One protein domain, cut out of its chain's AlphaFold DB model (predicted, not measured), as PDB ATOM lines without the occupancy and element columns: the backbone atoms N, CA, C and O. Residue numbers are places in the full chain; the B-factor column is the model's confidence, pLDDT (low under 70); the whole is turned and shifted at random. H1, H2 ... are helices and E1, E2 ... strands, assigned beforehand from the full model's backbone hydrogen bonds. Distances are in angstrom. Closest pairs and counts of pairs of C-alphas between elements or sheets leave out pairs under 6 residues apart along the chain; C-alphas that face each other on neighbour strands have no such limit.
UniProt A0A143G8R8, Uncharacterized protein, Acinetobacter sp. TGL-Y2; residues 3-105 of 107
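This is residues 3 to 105 of the 107 residues of an uncharacterized protein of Acinetobacter sp. TGL-Y2 (UniProt A0A143G8R8). A strongly twisted sheet of four strands curls round helix H1; H2 packs side by side with H1, short H3 packs by one end of H1, and H4 is on the sheet's other face, over E2 and E1, where residues 100 to 105 stick out. The printed part has 103 residues, with named elements in the order E1 E2 H1 H2 H3 E3 E4 H4. The sheet runs E2 E1 E4 E3, all antiparallel. The class is mixed, helices and strands; the whole is compact, with a radius of gyration of the C-alphas of 13.7 A and spans of 41 by 36 by 22 A.

Find C-alpha 3 at (220.295, 300.219, 185.534), where E1, residues 3 to 10, begins. E2 is residues 14 to 22, 26.4 A; E3 67 to 72; E4 75 to 87, 33.2 A. H1 is residues 26 to 41, 23.0 A; H2 44 to 55; H3 60 to 65; H4 89 to 104, 23.3 A, ending at C-alpha 104 (217.154, 276.773, 179.849).

Look for N 6 and O 18, 2.8 A, between E1 and E2, a hairpin; N 5 and O 85, 2.9 A, between E1 and E4; and N 68 and O 79, 2.8 A, in the hairpin E3 and E4. There are three layers, helices on both faces: H1 and H2 on one, H4 on the other. C-alphas Val 18 and Ala 33 are the closest of E2 and H1, 6.0 A. H1 and H2, a helical hairpin, touch at Cys 35 and Val 51, closest C-alphas 5.5 A, at a shallow tilt of 17 degrees, opposite ways. H1, with residues 26 to 31 alone, touches H3; closest C-alphas Thr 27 and Thr 60, 4.8 A. H3 only grazes the sheet with residues 63 to 65. H4 has a height over the sheet of 10.1 A and runs slantwise to the strands, at 48 degrees to E2 on the local plane; H1 and H4 are apart. Every O i to N i+4 pair is within hydrogen-bond range in H3; H1 has 11 of 12, H2 7 of 8, H4 10 of 12.

The C-alphas farthest apart are those of Arg 73 and Asp 90, 42.0 A. The printed part has no cut, and its links are tight. In this model pLDDT is under 70 at residues 43 to 45, 71 to 78 and 99 to 105.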
ATOM      1  N   ASN A   3     220.851 301.565 185.544       93.06
ATOM      2  CA  ASN A   3     220.295 300.219 185.534       93.06
ATOM      3  C   ASN A   3     219.397 300.060 186.752       93.06
ATOM      4  O   ASN A   3     219.819 300.370 187.869       93.06
ATOM      5  N   LEU A   4     218.188 299.554 186.540       94.88
ATOM      6  CA  LEU A   4     217.252 299.268 187.614       94.88
ATOM      7  C   LEU A   4     216.925 297.784 187.650       94.88
ATOM      8  O   LEU A   4     216.695 297.151 186.619       94.88
ATOM      9  N   HIS A   5     216.831 297.272 188.869       94.88
ATOM     10  CA  HIS A   5     216.123 296.045 189.186       94.88
ATOM     11  C   HIS A   5     214.849 296.424 189.931       94.88
ATOM     12  O   HIS A   5     214.892 296.999 191.017       94.88
ATOM     13  N   VAL A   6     213.711 296.148 189.304       94.00
ATOM     14  CA  VAL A   6     212.386 296.444 189.841       94.00
ATOM     15  C   VAL A   6     211.715 295.130 190.201       94.00
ATOM     16  O   VAL A   6     211.551 294.246 189.356       94.00
ATOM     17  N   VAL A   7     211.329 295.005 191.466       93.19
ATOM     18  CA  VAL A   7     210.567 293.869 191.974       93.19
ATOM     19  C   VAL A   7     209.103 294.266 191.971       93.19
ATOM     20  O   VAL A   7     208.697 295.213 192.643       93.19
ATOM     21  N   PHE A   8     208.302 293.534 191.212       91.62
ATOM     22  CA  PHE A   8     206.857 293.657 191.223       91.62
ATOM     23  C   PHE A   8     206.255 292.553 192.076       91.62
ATOM     24  O   PHE A   8     206.576 291.378 191.910       91.62
ATOM     25  N   HIS A   9     205.325 292.925 192.945       88.50
ATOM     26  CA  HIS A   9     204.439 291.965 193.572       88.50
ATOM     27  C   HIS A   9     203.371 291.549 192.559       88.50
ATOM     28  O   HIS A   9     202.603 292.395 192.090       88.50
ATOM     29  N   HIS A  10     203.319 290.255 192.254       84.19
ATOM     30  CA  HIS A  10     202.255 289.630 191.485       84.19
ATOM     31  C   HIS A  10     201.459 288.687 192.387       84.19
ATOM     32  O   HIS A  10     202.019 287.775 192.992       84.19
ATOM     33  N   PHE A  11     200.145 288.889 192.466       75.50
ATOM     34  CA  PHE A  11     199.305 288.167 193.426       75.50
ATOM     35  C   PHE A  11     199.382 286.632 193.290       75.50
ATOM     36  O   PHE A  11     199.479 285.944 194.303       75.50
ATOM     37  N   ASP A  12     199.388 286.100 192.060       73.00
ATOM     38  CA  ASP A  12     199.390 284.645 191.820       73.00
ATOM     39  C   ASP A  12     200.811 284.048 191.718       73.00
ATOM     40  O   ASP A  12     201.013 282.887 192.064       73.00
ATOM     41  N   MET A  13     201.803 284.816 191.245       70.44
ATOM     42  CA  MET A  13     203.174 284.324 190.977       70.44
ATOM     43  C   MET A  13     204.209 284.765 192.026       70.44
ATOM     44  O   MET A  13     205.391 284.441 191.912       70.44
ATOM     45  N   GLY A  14     203.790 285.502 193.056       83.31
ATOM     46  CA  GLY A  14     204.673 286.042 194.086       83.31
ATOM     47  C   GLY A  14     205.399 287.300 193.614       83.31
ATOM     48  O   GLY A  14     204.875 288.405 193.749       83.31
ATOM     49  N   SER A  15     206.611 287.142 193.080       86.88
ATOM     50  CA  SER A  15     207.474 288.269 192.702       86.88
ATOM     51  C   SER A  15     207.945 288.158 191.255       86.88
ATOM     52  O   SER A  15     208.587 287.178 190.876       86.88
ATOM     53  N   LEU A  16     207.692 289.200 190.464       87.19
ATOM     54  CA  LEU A  16     208.233 289.366 189.117       87.19
ATOM     55  C   LEU A  16     209.439 290.303 189.183       87.19
ATOM     56  O   LEU A  16     209.353 291.412 189.703       87.19
ATOM     57  N   ASN A  17     210.574 289.848 188.663       89.69
ATOM     58  CA  ASN A  17     211.823 290.600 188.684       89.69
ATOM     59  C   ASN A  17     212.089 291.154 187.290       89.69
ATOM     60  O   ASN A  17     212.350 290.388 186.365       89.69
ATOM     61  N   VAL A  18     212.037 292.474 187.150       92.19
ATOM     62  CA  VAL A  18     212.237 293.153 185.872       92.19
ATOM     63  C   VAL A  18     213.522 293.962 185.923       92.19
ATOM     64  O   VAL A  18     213.766 294.714 186.867       92.19
ATOM     65  N   LEU A  19     214.347 293.801 184.895       93.31
ATOM     66  CA  LEU A  19     215.570 294.568 184.707       93.31
ATOM     67  C   LEU A  19     215.350 295.572 183.578       93.31
ATOM     68  O   LEU A  19     214.857 295.207 182.513       93.31
ATOM     69  N   VAL A  20     215.727 296.828 183.803       93.31
ATOM     70  CA  VAL A  20     215.733 297.868 182.765       93.31
ATOM     71  C   VAL A  20     217.056 298.622 182.789       93.31
ATOM     72  O   VAL A  20     217.617 298.892 183.848       93.31
ATOM     73  N   ASN A  21     217.556 298.966 181.608       92.75
ATOM     74  CA  ASN A  21     218.776 299.739 181.411       92.75
ATOM     75  C   ASN A  21     218.474 300.866 180.421       92.75
ATOM     76  O   ASN A  21     217.851 300.631 179.385       92.75
ATOM     77  N   GLY A  22     218.924 302.081 180.722       89.12
ATOM     78  CA  GLY A  22     218.850 303.178 179.770       89.12
ATOM     79  C   GLY A  22     219.651 304.407 180.174       89.12
ATOM     80  O   GLY A  22     220.322 304.468 181.208       89.12
ATOM     81  N   LYS A  23     219.605 305.418 179.306       87.00
ATOM     82  CA  LYS A  23     220.099 306.772 179.607       87.00
ATOM     83  C   LYS A  23     218.974 307.709 180.055       87.00
ATOM     84  O   LYS A  23     219.253 308.873 180.326       87.00
ATOM     85  N   ASP A  24     217.747 307.201 180.098       86.00
ATOM     86  CA  ASP A  24     216.543 307.968 180.386       86.00
ATOM     87  C   ASP A  24     216.387 308.262 181.880       86.00
ATOM     88  O   ASP A  24     217.077 307.704 182.738       86.00
ATOM     89  N   GLU A  25     215.450 309.156 182.184       90.06
ATOM     90  CA  GLU A  25     215.071 309.476 183.553       90.06
ATOM     91  C   GLU A  25     214.408 308.279 184.251       90.06
ATOM     92  O   GLU A  25     213.790 307.419 183.620       90.06
ATOM     93  N   MET A  26     214.486 308.261 185.585       89.88
ATOM     94  CA  MET A  26     213.900 307.217 186.438       89.88
ATOM     95  C   MET A  26     212.433 306.923 186.089       89.88
ATOM     96  O   MET A  26     212.044 305.762 186.013       89.88
ATOM     97  N   THR A  27     211.625 307.957 185.826       92.19
ATOM     98  CA  THR A  27     210.209 307.801 185.458       92.19
ATOM     99  C   THR A  27     210.045 306.943 184.202       92.19
ATOM    100  O   THR A  27     209.271 305.990 184.222       92.19
ATOM    101  N   THR A  28     210.810 307.217 183.142       92.94
ATOM    102  CA  THR A  28     210.766 306.452 181.885       92.94
ATOM    103  C   THR A  28     211.230 305.013 182.090       92.94
ATOM    104  O   THR A  28     210.606 304.074 181.597       92.94
ATOM    105  N   LEU A  29     212.299 304.811 182.867       93.50
ATOM    106  CA  LEU A  29     212.786 303.468 183.184       93.50
ATOM    107  C   LEU A  29     211.739 302.660 183.968       93.50
ATOM    108  O   LEU A  29     211.518 301.488 183.672       93.50
ATOM    109  N   LEU A  30     211.041 303.285 184.917       93.75
ATOM    110  CA  LEU A  30     209.964 302.644 185.673       93.75
ATOM    111  C   LEU A  30     208.718 302.363 184.823       93.75
ATOM    112  O   LEU A  30     208.100 301.315 185.007       93.75
ATOM    113  N   GLN A  31     208.363 303.241 183.877       93.06
ATOM    114  CA  GLN A  31     207.307 302.961 182.896       93.06
ATOM    115  C   GLN A  31     207.657 301.719 182.071       93.06
ATOM    116  O   GLN A  31     206.847 300.797 181.982       93.06
ATOM    117  N   ASN A  32     208.886 301.645 181.550       92.88
ATOM    118  CA  ASN A  32     209.368 300.480 180.807       92.88
ATOM    119  C   ASN A  32     209.301 299.205 181.656       92.88
ATOM    120  O   ASN A  32     208.825 298.175 181.178       92.88
ATOM    121  N   ALA A  33     209.711 299.276 182.925       92.56
ATOM    122  CA  ALA A  33     209.647 298.134 183.830       92.56
ATOM    123  C   ALA A  33     208.201 297.660 184.066       92.56
ATOM    124  O   ALA A  33     207.935 296.459 184.045       92.56
ATOM    125  N   PHE A  34     207.252 298.589 184.232       91.00
ATOM    126  CA  PHE A  34     205.827 298.268 184.365       91.00
ATOM    127  C   PHE A  34     205.253 297.622 183.102       91.00
ATOM    128  O   PHE A  34     204.512 296.647 183.199       91.00
ATOM    129  N   CYS A  35     205.592 298.151 181.924       89.31
ATOM    130  CA  CYS A  35     205.151 297.595 180.646       89.31
ATOM    131  C   CYS A  35     205.682 296.171 180.450       89.31
ATOM    132  O   CYS A  35     204.921 295.290 180.059       89.31
ATOM    133  N   LEU A  36     206.949 295.916 180.796       89.50
ATOM    134  CA  LEU A  36     207.525 294.569 180.770       89.50
ATOM    135  C   LEU A  36     206.802 293.624 181.741       89.50
ATOM    136  O   LEU A  36     206.414 292.531 181.336       89.50
ATOM    137  N   ALA A  37     206.551 294.049 182.984       87.56
ATOM    138  CA  ALA A  37     205.793 293.249 183.952       87.56
ATOM    139  C   ALA A  37     204.371 292.930 183.455       87.56
ATOM    140  O   ALA A  37     203.898 291.808 183.606       87.56
ATOM    141  N   ALA A  38     203.701 293.896 182.819       85.31
ATOM    142  CA  ALA A  38     202.388 293.695 182.213       85.31
ATOM    143  C   ALA A  38     202.434 292.715 181.028       85.31
ATOM    144  O   ALA A  38     201.533 291.891 180.892       85.31
ATOM    145  N   GLY A  39     203.476 292.780 180.191       82.31
ATOM    146  CA  GLY A  39     203.664 291.892 179.037       82.31
ATOM    147  C   GLY A  39     203.912 290.432 179.415       82.31
ATOM    148  O   GLY A  39     203.487 289.537 178.694       82.31
ATOM    149  N   VAL A  40     204.531 290.178 180.572       79.44
ATOM    150  CA  VAL A  40     204.689 288.817 181.116       79.44
ATOM    151  C   VAL A  40     203.333 288.193 181.485       79.44
ATOM    152  O   VAL A  40     203.165 286.979 181.400       79.44
ATOM    153  N   GLU A  41     202.347 289.008 181.864       73.00
ATOM    154  CA  GLU A  41     201.100 288.543 182.486       73.00
ATOM    155  C   GLU A  41     199.846 288.626 181.596       73.00
ATOM    156  O   GLU A  41     198.831 287.980 181.892       73.00
ATOM    157  N   LEU A  42     199.860 289.446 180.541       73.94
ATOM    158  CA  LEU A  42     198.665 289.819 179.777       73.94
ATOM    159  C   LEU A  42     198.710 289.368 178.315       73.94
ATOM    160  O   LEU A  42     199.703 289.539 177.624       73.94
ATOM    161  N   SER A  43     197.568 288.883 177.818       66.75
ATOM    162  CA  SER A  43     197.310 288.699 176.384       66.75
ATOM    163  C   SER A  43     196.967 290.033 175.698       66.75
ATOM    164  O   SER A  43     196.280 290.865 176.301       66.75
ATOM    165  N   ASP A  44     197.357 290.184 174.429       69.56
ATOM    166  CA  ASP A  44     197.371 291.413 173.607       69.56
ATOM    167  C   ASP A  44     196.370 292.536 173.963       69.56
ATOM    168  O   ASP A  44     196.783 293.611 174.393       69.56
ATOM    169  N   GLU A  45     195.052 292.337 173.842       69.38
ATOM    170  CA  GLU A  45     194.083 293.449 173.978       69.38
ATOM    171  C   GLU A  45     194.078 294.094 175.383       69.38
ATOM    172  O   GLU A  45     193.840 295.292 175.551       69.38
ATOM    173  N   ARG A  46     194.371 293.308 176.426       76.75
ATOM    174  CA  ARG A  46     194.456 293.808 177.810       76.75
ATOM    175  C   ARG A  46     195.809 294.440 178.098       76.75
ATOM    176  O   ARG A  46     195.886 295.347 178.929       76.75
ATOM    177  N   TYR A  47     196.847 293.966 177.414       82.00
ATOM    178  CA  TYR A  47     198.189 294.518 177.487       82.00
ATOM    179  C   TYR A  47     198.211 295.958 176.965       82.00
ATOM    180  O   TYR A  47     198.665 296.848 177.681       82.00
ATOM    181  N   GLU A  48     197.620 296.228 175.797       83.81
ATOM    182  CA  GLU A  48     197.575 297.589 175.240       83.81
ATOM    183  C   GLU A  48     196.885 298.580 176.192       83.81
ATOM    184  O   GLU A  48     197.383 299.679 176.445       83.81
ATOM    185  N   GLN A  49     195.758 298.183 176.791       82.75
ATOM    186  CA  GLN A  49     195.051 299.017 177.767       82.75
ATOM    187  C   GLN A  49     195.867 299.248 179.047       82.75
ATOM    188  O   GLN A  49     195.809 300.338 179.622       82.75
ATOM    189  N   ALA A  50     196.605 298.238 179.510       83.00
ATOM    190  CA  ALA A  50     197.479 298.341 180.674       83.00
ATOM    191  C   ALA A  50     198.656 299.291 180.419       83.00
ATOM    192  O   ALA A  50     198.883 300.208 181.209       83.00
ATOM    193  N   VAL A  51     199.345 299.121 179.291       86.44
ATOM    194  CA  VAL A  51     200.466 299.973 178.872       86.44
ATOM    195  C   VAL A  51     200.018 301.419 178.713       86.44
ATOM    196  O   VAL A  51     200.649 302.316 179.265       86.44
ATOM    197  N   ASN A  52     198.881 301.661 178.055       88.19
ATOM    198  CA  ASN A  52     198.347 303.014 177.901       88.19
ATOM    199  C   ASN A  52     198.107 303.697 179.256       88.19
ATOM    200  O   ASN A  52     198.416 304.875 179.408       88.19
ATOM    201  N   LYS A  53     197.610 302.970 180.265       87.25
ATOM    202  CA  LYS A  53     197.440 303.517 181.621       87.25
ATOM    203  C   LYS A  53     198.775 303.850 182.283       87.25
ATOM    204  O   LYS A  53     198.861 304.895 182.915       87.25
ATOM    205  N   VAL A  54     199.792 303.002 182.128       88.88
ATOM    206  CA  VAL A  54     201.142 303.240 182.668       88.88
ATOM    207  C   VAL A  54     201.780 304.473 182.024       88.88
ATOM    208  O   VAL A  54     202.304 305.327 182.735       88.88
ATOM    209  N   CYS A  55     201.678 304.614 180.700       87.12
ATOM    210  CA  CYS A  55     202.232 305.750 179.960       87.12
ATOM    211  C   CYS A  55     201.577 307.096 180.319       87.12
ATOM    212  O   CYS A  55     202.184 308.144 180.113       87.12
ATOM    213  N   LEU A  56     200.352 307.086 180.861       89.75
ATOM    214  CA  LEU A  56     199.670 308.290 181.351       89.75
ATOM    215  C   LEU A  56     200.156 308.746 182.737       89.75
ATOM    216  O   LEU A  56     199.834 309.860 183.149       89.75
ATOM    217  N   LEU A  57     200.912 307.916 183.464       90.12
ATOM    218  CA  LEU A  57     201.490 308.272 184.761       90.12
ATOM    219  C   LEU A  57     202.777 309.064 184.518       90.12
ATOM    220  O   LEU A  57     203.770 308.517 184.034       90.12
ATOM    221  N   GLY A  58     202.745 310.359 184.825       85.50
ATOM    222  CA  GLY A  58     203.805 311.305 184.473       85.50
ATOM    223  C   GLY A  58     204.924 311.407 185.507       85.50
ATOM    224  O   GLY A  58     205.935 312.057 185.251       85.50
ATOM    225  N   THR A  59     204.759 310.798 186.683       91.50
ATOM    226  CA  THR A  59     205.724 310.911 187.780       91.50
ATOM    227  C   THR A  59     206.122 309.561 188.369       91.50
ATOM    228  O   THR A  59     205.340 308.614 188.448       91.50
ATOM    229  N   THR A  60     207.356 309.494 188.874       90.50
ATOM    230  CA  THR A  60     207.867 308.327 189.611       90.50
ATOM    231  C   THR A  60     206.987 307.971 190.822       90.50
ATOM    232  O   THR A  60     206.776 306.795 191.110       90.50
ATOM    233  N   GLU A  61     206.436 308.962 191.527       92.62
ATOM    234  CA  GLU A  61     205.566 308.722 192.689       92.62
ATOM    235  C   GLU A  61     204.195 308.151 192.310       92.62
ATOM    236  O   GLU A  61     203.662 307.310 193.036       92.62
ATOM    237  N   GLU A  62     203.631 308.565 191.172       92.81
ATOM    238  CA  GLU A  62     202.416 307.951 190.629       92.81
ATOM    239  C   GLU A  62     202.660 306.487 190.266       92.81
ATOM    240  O   GLU A  62     201.855 305.635 190.634       92.81
ATOM    241  N   LEU A  63     203.794 306.181 189.625       92.25
ATOM    242  CA  LEU A  63     204.174 304.813 189.265       92.25
ATOM    243  C   LEU A  63     204.338 303.922 190.504       92.25
ATOM    244  O   LEU A  63     203.748 302.848 190.556       92.25
ATOM    245  N   LYS A  64     205.051 304.373 191.543       91.00
ATOM    246  CA  LYS A  64     205.236 303.601 192.793       91.00
ATOM    247  C   LYS A  64     203.924 303.236 193.489       91.00
ATOM    248  O   LYS A  64     203.826 302.184 194.111       91.00
ATOM    249  N   LYS A  65     202.924 304.118 193.422       91.25
ATOM    250  CA  LYS A  65     201.599 303.900 194.028       91.25
ATOM    251  C   LYS A  65     200.646 303.172 193.086       91.25
ATOM    252  O   LYS A  65     199.572 302.746 193.517       91.25
ATOM    253  N   HIS A  66     201.005 303.055 191.809       90.00
ATOM    254  CA  HIS A  66     200.146 302.447 190.820       90.00
ATOM    255  C   HIS A  66     199.994 300.955 191.078       90.00
ATOM    256  O   HIS A  66     200.918 300.239 191.463       90.00
ATOM    257  N   THR A  67     198.775 300.493 190.857       88.62
ATOM    258  CA  THR A  67     198.409 299.095 190.953       88.62
ATOM    259  C   THR A  67     197.661 298.754 189.680       88.62
ATOM    260  O   THR A  67     196.550 299.245 189.458       88.62
ATOM    261  N   LEU A  68     198.275 297.928 188.840       82.94
ATOM    262  CA  LEU A  68     197.643 297.463 187.622       82.94
ATOM    263  C   LEU A  68     196.639 296.368 187.988       82.94
ATOM    264  O   LEU A  68     197.016 295.251 188.341       82.94
ATOM    265  N   ASN A  69     195.358 296.723 187.909       75.94
ATOM    266  CA  ASN A  69     194.234 295.810 188.073       75.94
ATOM    267  C   ASN A  69     193.601 295.552 186.704       75.94
ATOM    268  O   ASN A  69     193.200 296.495 186.015       75.94
ATOM    269  N   TYR A  70     193.466 294.284 186.334       70.19
ATOM    270  CA  TYR A  70     192.732 293.868 185.144       70.19
ATOM    271  C   TYR A  70     191.720 292.782 185.509       70.19
ATOM    272  O   TYR A  70     192.018 291.864 186.270       70.19
ATOM    273  N   ASP A  71     190.507 292.893 184.963       59.44
ATOM    274  CA  ASP A  71     189.400 291.984 185.270       59.44
ATOM    275  C   ASP A  71     189.643 290.593 184.663       59.44
ATOM    276  O   ASP A  71     189.229 290.268 183.543       59.44
ATOM    277  N   ALA A  72     190.333 289.728 185.398       54.16
ATOM    278  CA  ALA A  72     190.282 288.292 185.176       54.16
ATOM    279  C   ALA A  72     189.103 287.722 185.979       54.16
ATOM    280  O   ALA A  72     189.054 287.830 187.199       54.16
ATOM    281  N   ARG A  73     188.147 287.084 185.288       50.28
ATOM    282  CA  ARG A  73     186.900 286.528 185.857       50.28
ATOM    283  C   ARG A  73     187.087 285.558 187.041       50.28
ATOM    284  O   ARG A  73     186.097 285.239 187.686       50.28
ATOM    285  N   ALA A  74     188.301 285.067 187.293       50.66
ATOM    286  CA  ALA A  74     188.580 284.011 188.267       50.66
ATOM    287  C   ALA A  74     189.656 284.354 189.316       50.66
ATOM    288  O   ALA A  74     189.719 283.664 190.328       50.66
ATOM    289  N   TYR A  75     190.470 285.403 189.124       52.25
ATOM    290  CA  TYR A  75     191.595 285.726 190.014       52.25
ATOM    291  C   TYR A  75     191.822 287.236 190.088       52.25
ATOM    292  O   TYR A  75     191.699 287.945 189.089       52.25
ATOM    293  N   ARG A  76     192.174 287.735 191.276       56.47
ATOM    294  CA  ARG A  76     192.534 289.140 191.484       56.47
ATOM    295  C   ARG A  76     193.990 289.312 191.062       56.47
ATOM    296  O   ARG A  76     194.887 289.201 191.888       56.47
ATOM    297  N   ARG A  77     194.232 289.531 189.771       64.06
ATOM    298  CA  ARG A  77     195.595 289.730 189.274       64.06
ATOM    299  C   ARG A  77     195.994 291.186 189.409       64.06
ATOM    300  O   ARG A  77     195.421 292.076 188.782       64.06
ATOM    301  N   VAL A  78     196.924 291.396 190.328       69.25
ATOM    302  CA  VAL A  78     197.390 292.695 190.779       69.25
ATOM    303  C   VAL A  78     198.894 292.725 190.570       69.25
ATOM    304  O   VAL A  78     199.593 291.910 191.171       69.25
ATOM    305  N   ILE A  79     199.373 293.655 189.742       84.44
ATOM    306  CA  ILE A  79     200.801 293.968 189.603       84.44
ATOM    307  C   ILE A  79     201.039 295.341 190.229       84.44
ATOM    308  O   ILE A  79     200.415 296.330 189.832       84.44
ATOM    309  N   LYS A  80     201.939 295.414 191.206       90.50
ATOM    310  CA  LYS A  80     202.397 296.675 191.809       90.50
ATOM    311  C   LYS A  80     203.892 296.609 192.078       90.50
ATOM    312  O   LYS A  80     204.418 295.521 192.304       90.50
ATOM    313  N   ILE A  81     204.561 297.756 192.079       91.81
ATOM    314  CA  ILE A  81     205.962 297.828 192.499       91.81
ATOM    315  C   ILE A  81     206.041 297.503 193.995       91.81
ATOM    316  O   ILE A  81     205.263 298.035 194.787       91.81
ATOM    317  N   ASP A  82     206.971 296.626 194.353       91.81
ATOM    318  CA  ASP A  82     207.336 296.310 195.732       91.81
ATOM    319  C   ASP A  82     208.651 297.015 196.089       91.81
ATOM    320  O   ASP A  82     208.683 297.885 196.958       91.81
ATOM    321  N   GLU A  83     209.714 296.746 195.325       93.81
ATOM    322  CA  GLU A  83     211.050 297.300 195.558       93.81
ATOM    323  C   GLU A  83     211.688 297.816 194.258       93.81
ATOM    324  O   GLU A  83     211.434 297.304 193.166       93.81
ATOM    325  N   ILE A  84     212.528 298.850 194.376       94.31
ATOM    326  CA  ILE A  84     213.308 299.424 193.271       94.31
ATOM    327  C   ILE A  84     214.757 299.531 193.731       94.31
ATOM    328  O   ILE A  84     215.044 300.197 194.727       94.31
ATOM    329  N   PHE A  85     215.666 298.939 192.965       94.38
ATOM    330  CA  PHE A  85     217.098 298.997 193.213       94.38
ATOM    331  C   PHE A  85     217.807 299.631 192.022       94.38
ATOM    332  O   PHE A  85     217.698 299.145 190.896       94.38
ATOM    333  N   GLU A  86     218.576 300.687 192.274       94.25
ATOM    334  CA  GLU A  86     219.625 301.103 191.344       94.25
ATOM    335  C   GLU A  86     220.799 300.132 191.481       94.25
ATOM    336  O   GLU A  86     221.323 299.929 192.578       94.25
ATOM    337  N   ILE A  87     221.191 299.508 190.372       93.44
ATOM    338  CA  ILE A  87     222.224 298.470 190.356       93.44
ATOM    339  C   ILE A  87     223.381 298.857 189.437       93.44
ATOM    340  O   ILE A  87     223.230 299.608 188.470       93.44
ATOM    341  N   SER A  88     224.571 298.337 189.725       93.94
ATOM    342  CA  SER A  88     225.733 298.524 188.858       93.94
ATOM    343  C   SER A  88     225.574 297.771 187.531       93.94
ATOM    344  O   SER A  88     224.749 296.866 187.391       93.94
ATOM    345  N   GLU A  89     226.387 298.122 186.534       92.88
ATOM    346  CA  GLU A  89     226.416 297.406 185.251       92.88
ATOM    347  C   GLU A  89     226.812 295.927 185.418       92.88
ATOM    348  O   GLU A  89     226.244 295.053 184.761       92.88
ATOM    349  N   ASP A  90     227.733 295.630 186.338       93.69
ATOM    350  CA  ASP A  90     228.145 294.255 186.634       93.69
ATOM    351  C   ASP A  90     227.009 293.448 187.278       93.69
ATOM    352  O   ASP A  90     226.779 292.293 186.908       93.69
ATOM    353  N   GLN A  91     226.255 294.064 188.198       93.06
ATOM    354  CA  GLN A  91     225.062 293.458 188.797       93.06
ATOM    355  C   GLN A  91     223.986 293.191 187.741       93.06
ATOM    356  O   GLN A  91     223.444 292.088 187.697       93.06
ATOM    357  N   TYR A  92     223.729 294.156 186.851       92.25
ATOM    358  CA  TYR A  92     222.759 294.009 185.765       92.25
ATOM    359  C   TYR A  92     223.104 292.814 184.868       92.25
ATOM    360  O   TYR A  92     222.286 291.911 184.700       92.25
ATOM    361  N   LYS A  93     224.346 292.742 184.368       90.50
ATOM    362  CA  LYS A  93     224.815 291.633 183.517       90.50
ATOM    363  C   LYS A  93     224.766 290.282 184.229       90.50
ATOM    364  O   LYS A  93     224.565 289.252 183.586       90.50
ATOM    365  N   SER A  94     225.003 290.254 185.541       89.69
ATOM    366  CA  SER A  94     224.914 289.022 186.326       89.69
ATOM    367  C   SER A  94     223.469 288.534 186.453       89.69
ATOM    368  O   SER A  94     223.216 287.354 186.213       89.69
ATOM    369  N   LEU A  95     222.530 289.429 186.771       88.62
ATOM    370  CA  LEU A  95     221.108 289.106 186.916       88.62
ATOM    371  C   LEU A  95     220.462 288.728 185.577       88.62
ATOM    372  O   LEU A  95     219.691 287.774 185.517       88.62
ATOM    373  N   GLU A  96     220.828 289.406 184.490       86.50
ATOM    374  CA  GLU A  96     220.357 289.082 183.139       86.50
ATOM    375  C   GLU A  96     220.721 287.640 182.744       86.50
ATOM    376  O   GLU A  96     219.866 286.878 182.295       86.50
ATOM    377  N   LYS A  97     221.962 287.212 183.020       83.12
ATOM    378  CA  LYS A  97     222.405 285.822 182.803       83.12
ATOM    379  C   LYS A  97     221.638 284.808 183.654       83.12
ATOM    380  O   LYS A  97     221.402 283.693 183.203       83.12
ATOM    381  N   GLN A  98     221.272 285.164 184.886       76.25
ATOM    382  CA  GLN A  98     220.488 284.281 185.756       76.25
ATOM    383  C   GLN A  98     219.049 284.113 185.259       76.25
ATOM    384  O   GLN A  98     218.517 283.011 185.350       76.25
ATOM    385  N   ASN A  99     218.438 285.175 184.724       67.31
ATOM    386  CA  ASN A  99     217.108 285.098 184.121       67.31
ATOM    387  C   ASN A  99     217.116 284.217 182.865       67.31
ATOM    388  O   ASN A  99     216.278 283.332 182.759       67.31
ATOM    389  N   LEU A 100     218.108 284.376 181.983       60.00
ATOM    390  CA  LEU A 100     218.248 283.544 180.779       60.00
ATOM    391  C   LEU A 100     218.467 282.057 181.109       60.00
ATOM    392  O   LEU A 100     217.864 281.186 180.494       60.00
ATOM    393  N   ASN A 101     219.272 281.753 182.130       53.56
ATOM    394  CA  ASN A 101     219.521 280.366 182.532       53.56
ATOM    395  C   ASN A 101     218.305 279.682 183.186       53.56
ATOM    396  O   ASN A 101     218.287 278.457 183.266       53.56
ATOM    397  N   LYS A 102     217.303 280.427 183.679       52.19
ATOM    398  CA  LYS A 102     216.060 279.824 184.193       52.19
ATOM    399  C   LYS A 102     215.171 279.285 183.072       52.19
ATOM    400  O   LYS A 102     214.514 278.271 183.297       52.19
ATOM    401  N   ASP A 103     215.197 279.907 181.896       45.16
ATOM    402  CA  ASP A 103     214.465 279.418 180.722       45.16
ATOM    403  C   ASP A 103     215.107 278.137 180.154       45.16
ATOM    404  O   ASP A 103     214.396 277.232 179.720       45.16
ATOM    405  N   ASP A 104     216.433 277.990 180.263       34.94
ATOM    406  CA  ASP A 104     217.154 276.773 179.849       34.94
ATOM    407  C   ASP A 104     216.895 275.555 180.759       34.94
ATOM    408  O   ASP A 104     217.093 274.418 180.339       34.94
ATOM    409  N   TRP A 105     216.455 275.756 182.007       35.75
ATOM    410  CA  TRP A 105     216.170 274.668 182.961       35.75
ATOM    411  C   TRP A 105     214.716 274.170 182.884       35.75
ATOM    412  O   TRP A 105     214.339 273.264 183.629       35.75
TER     413      TRP A 105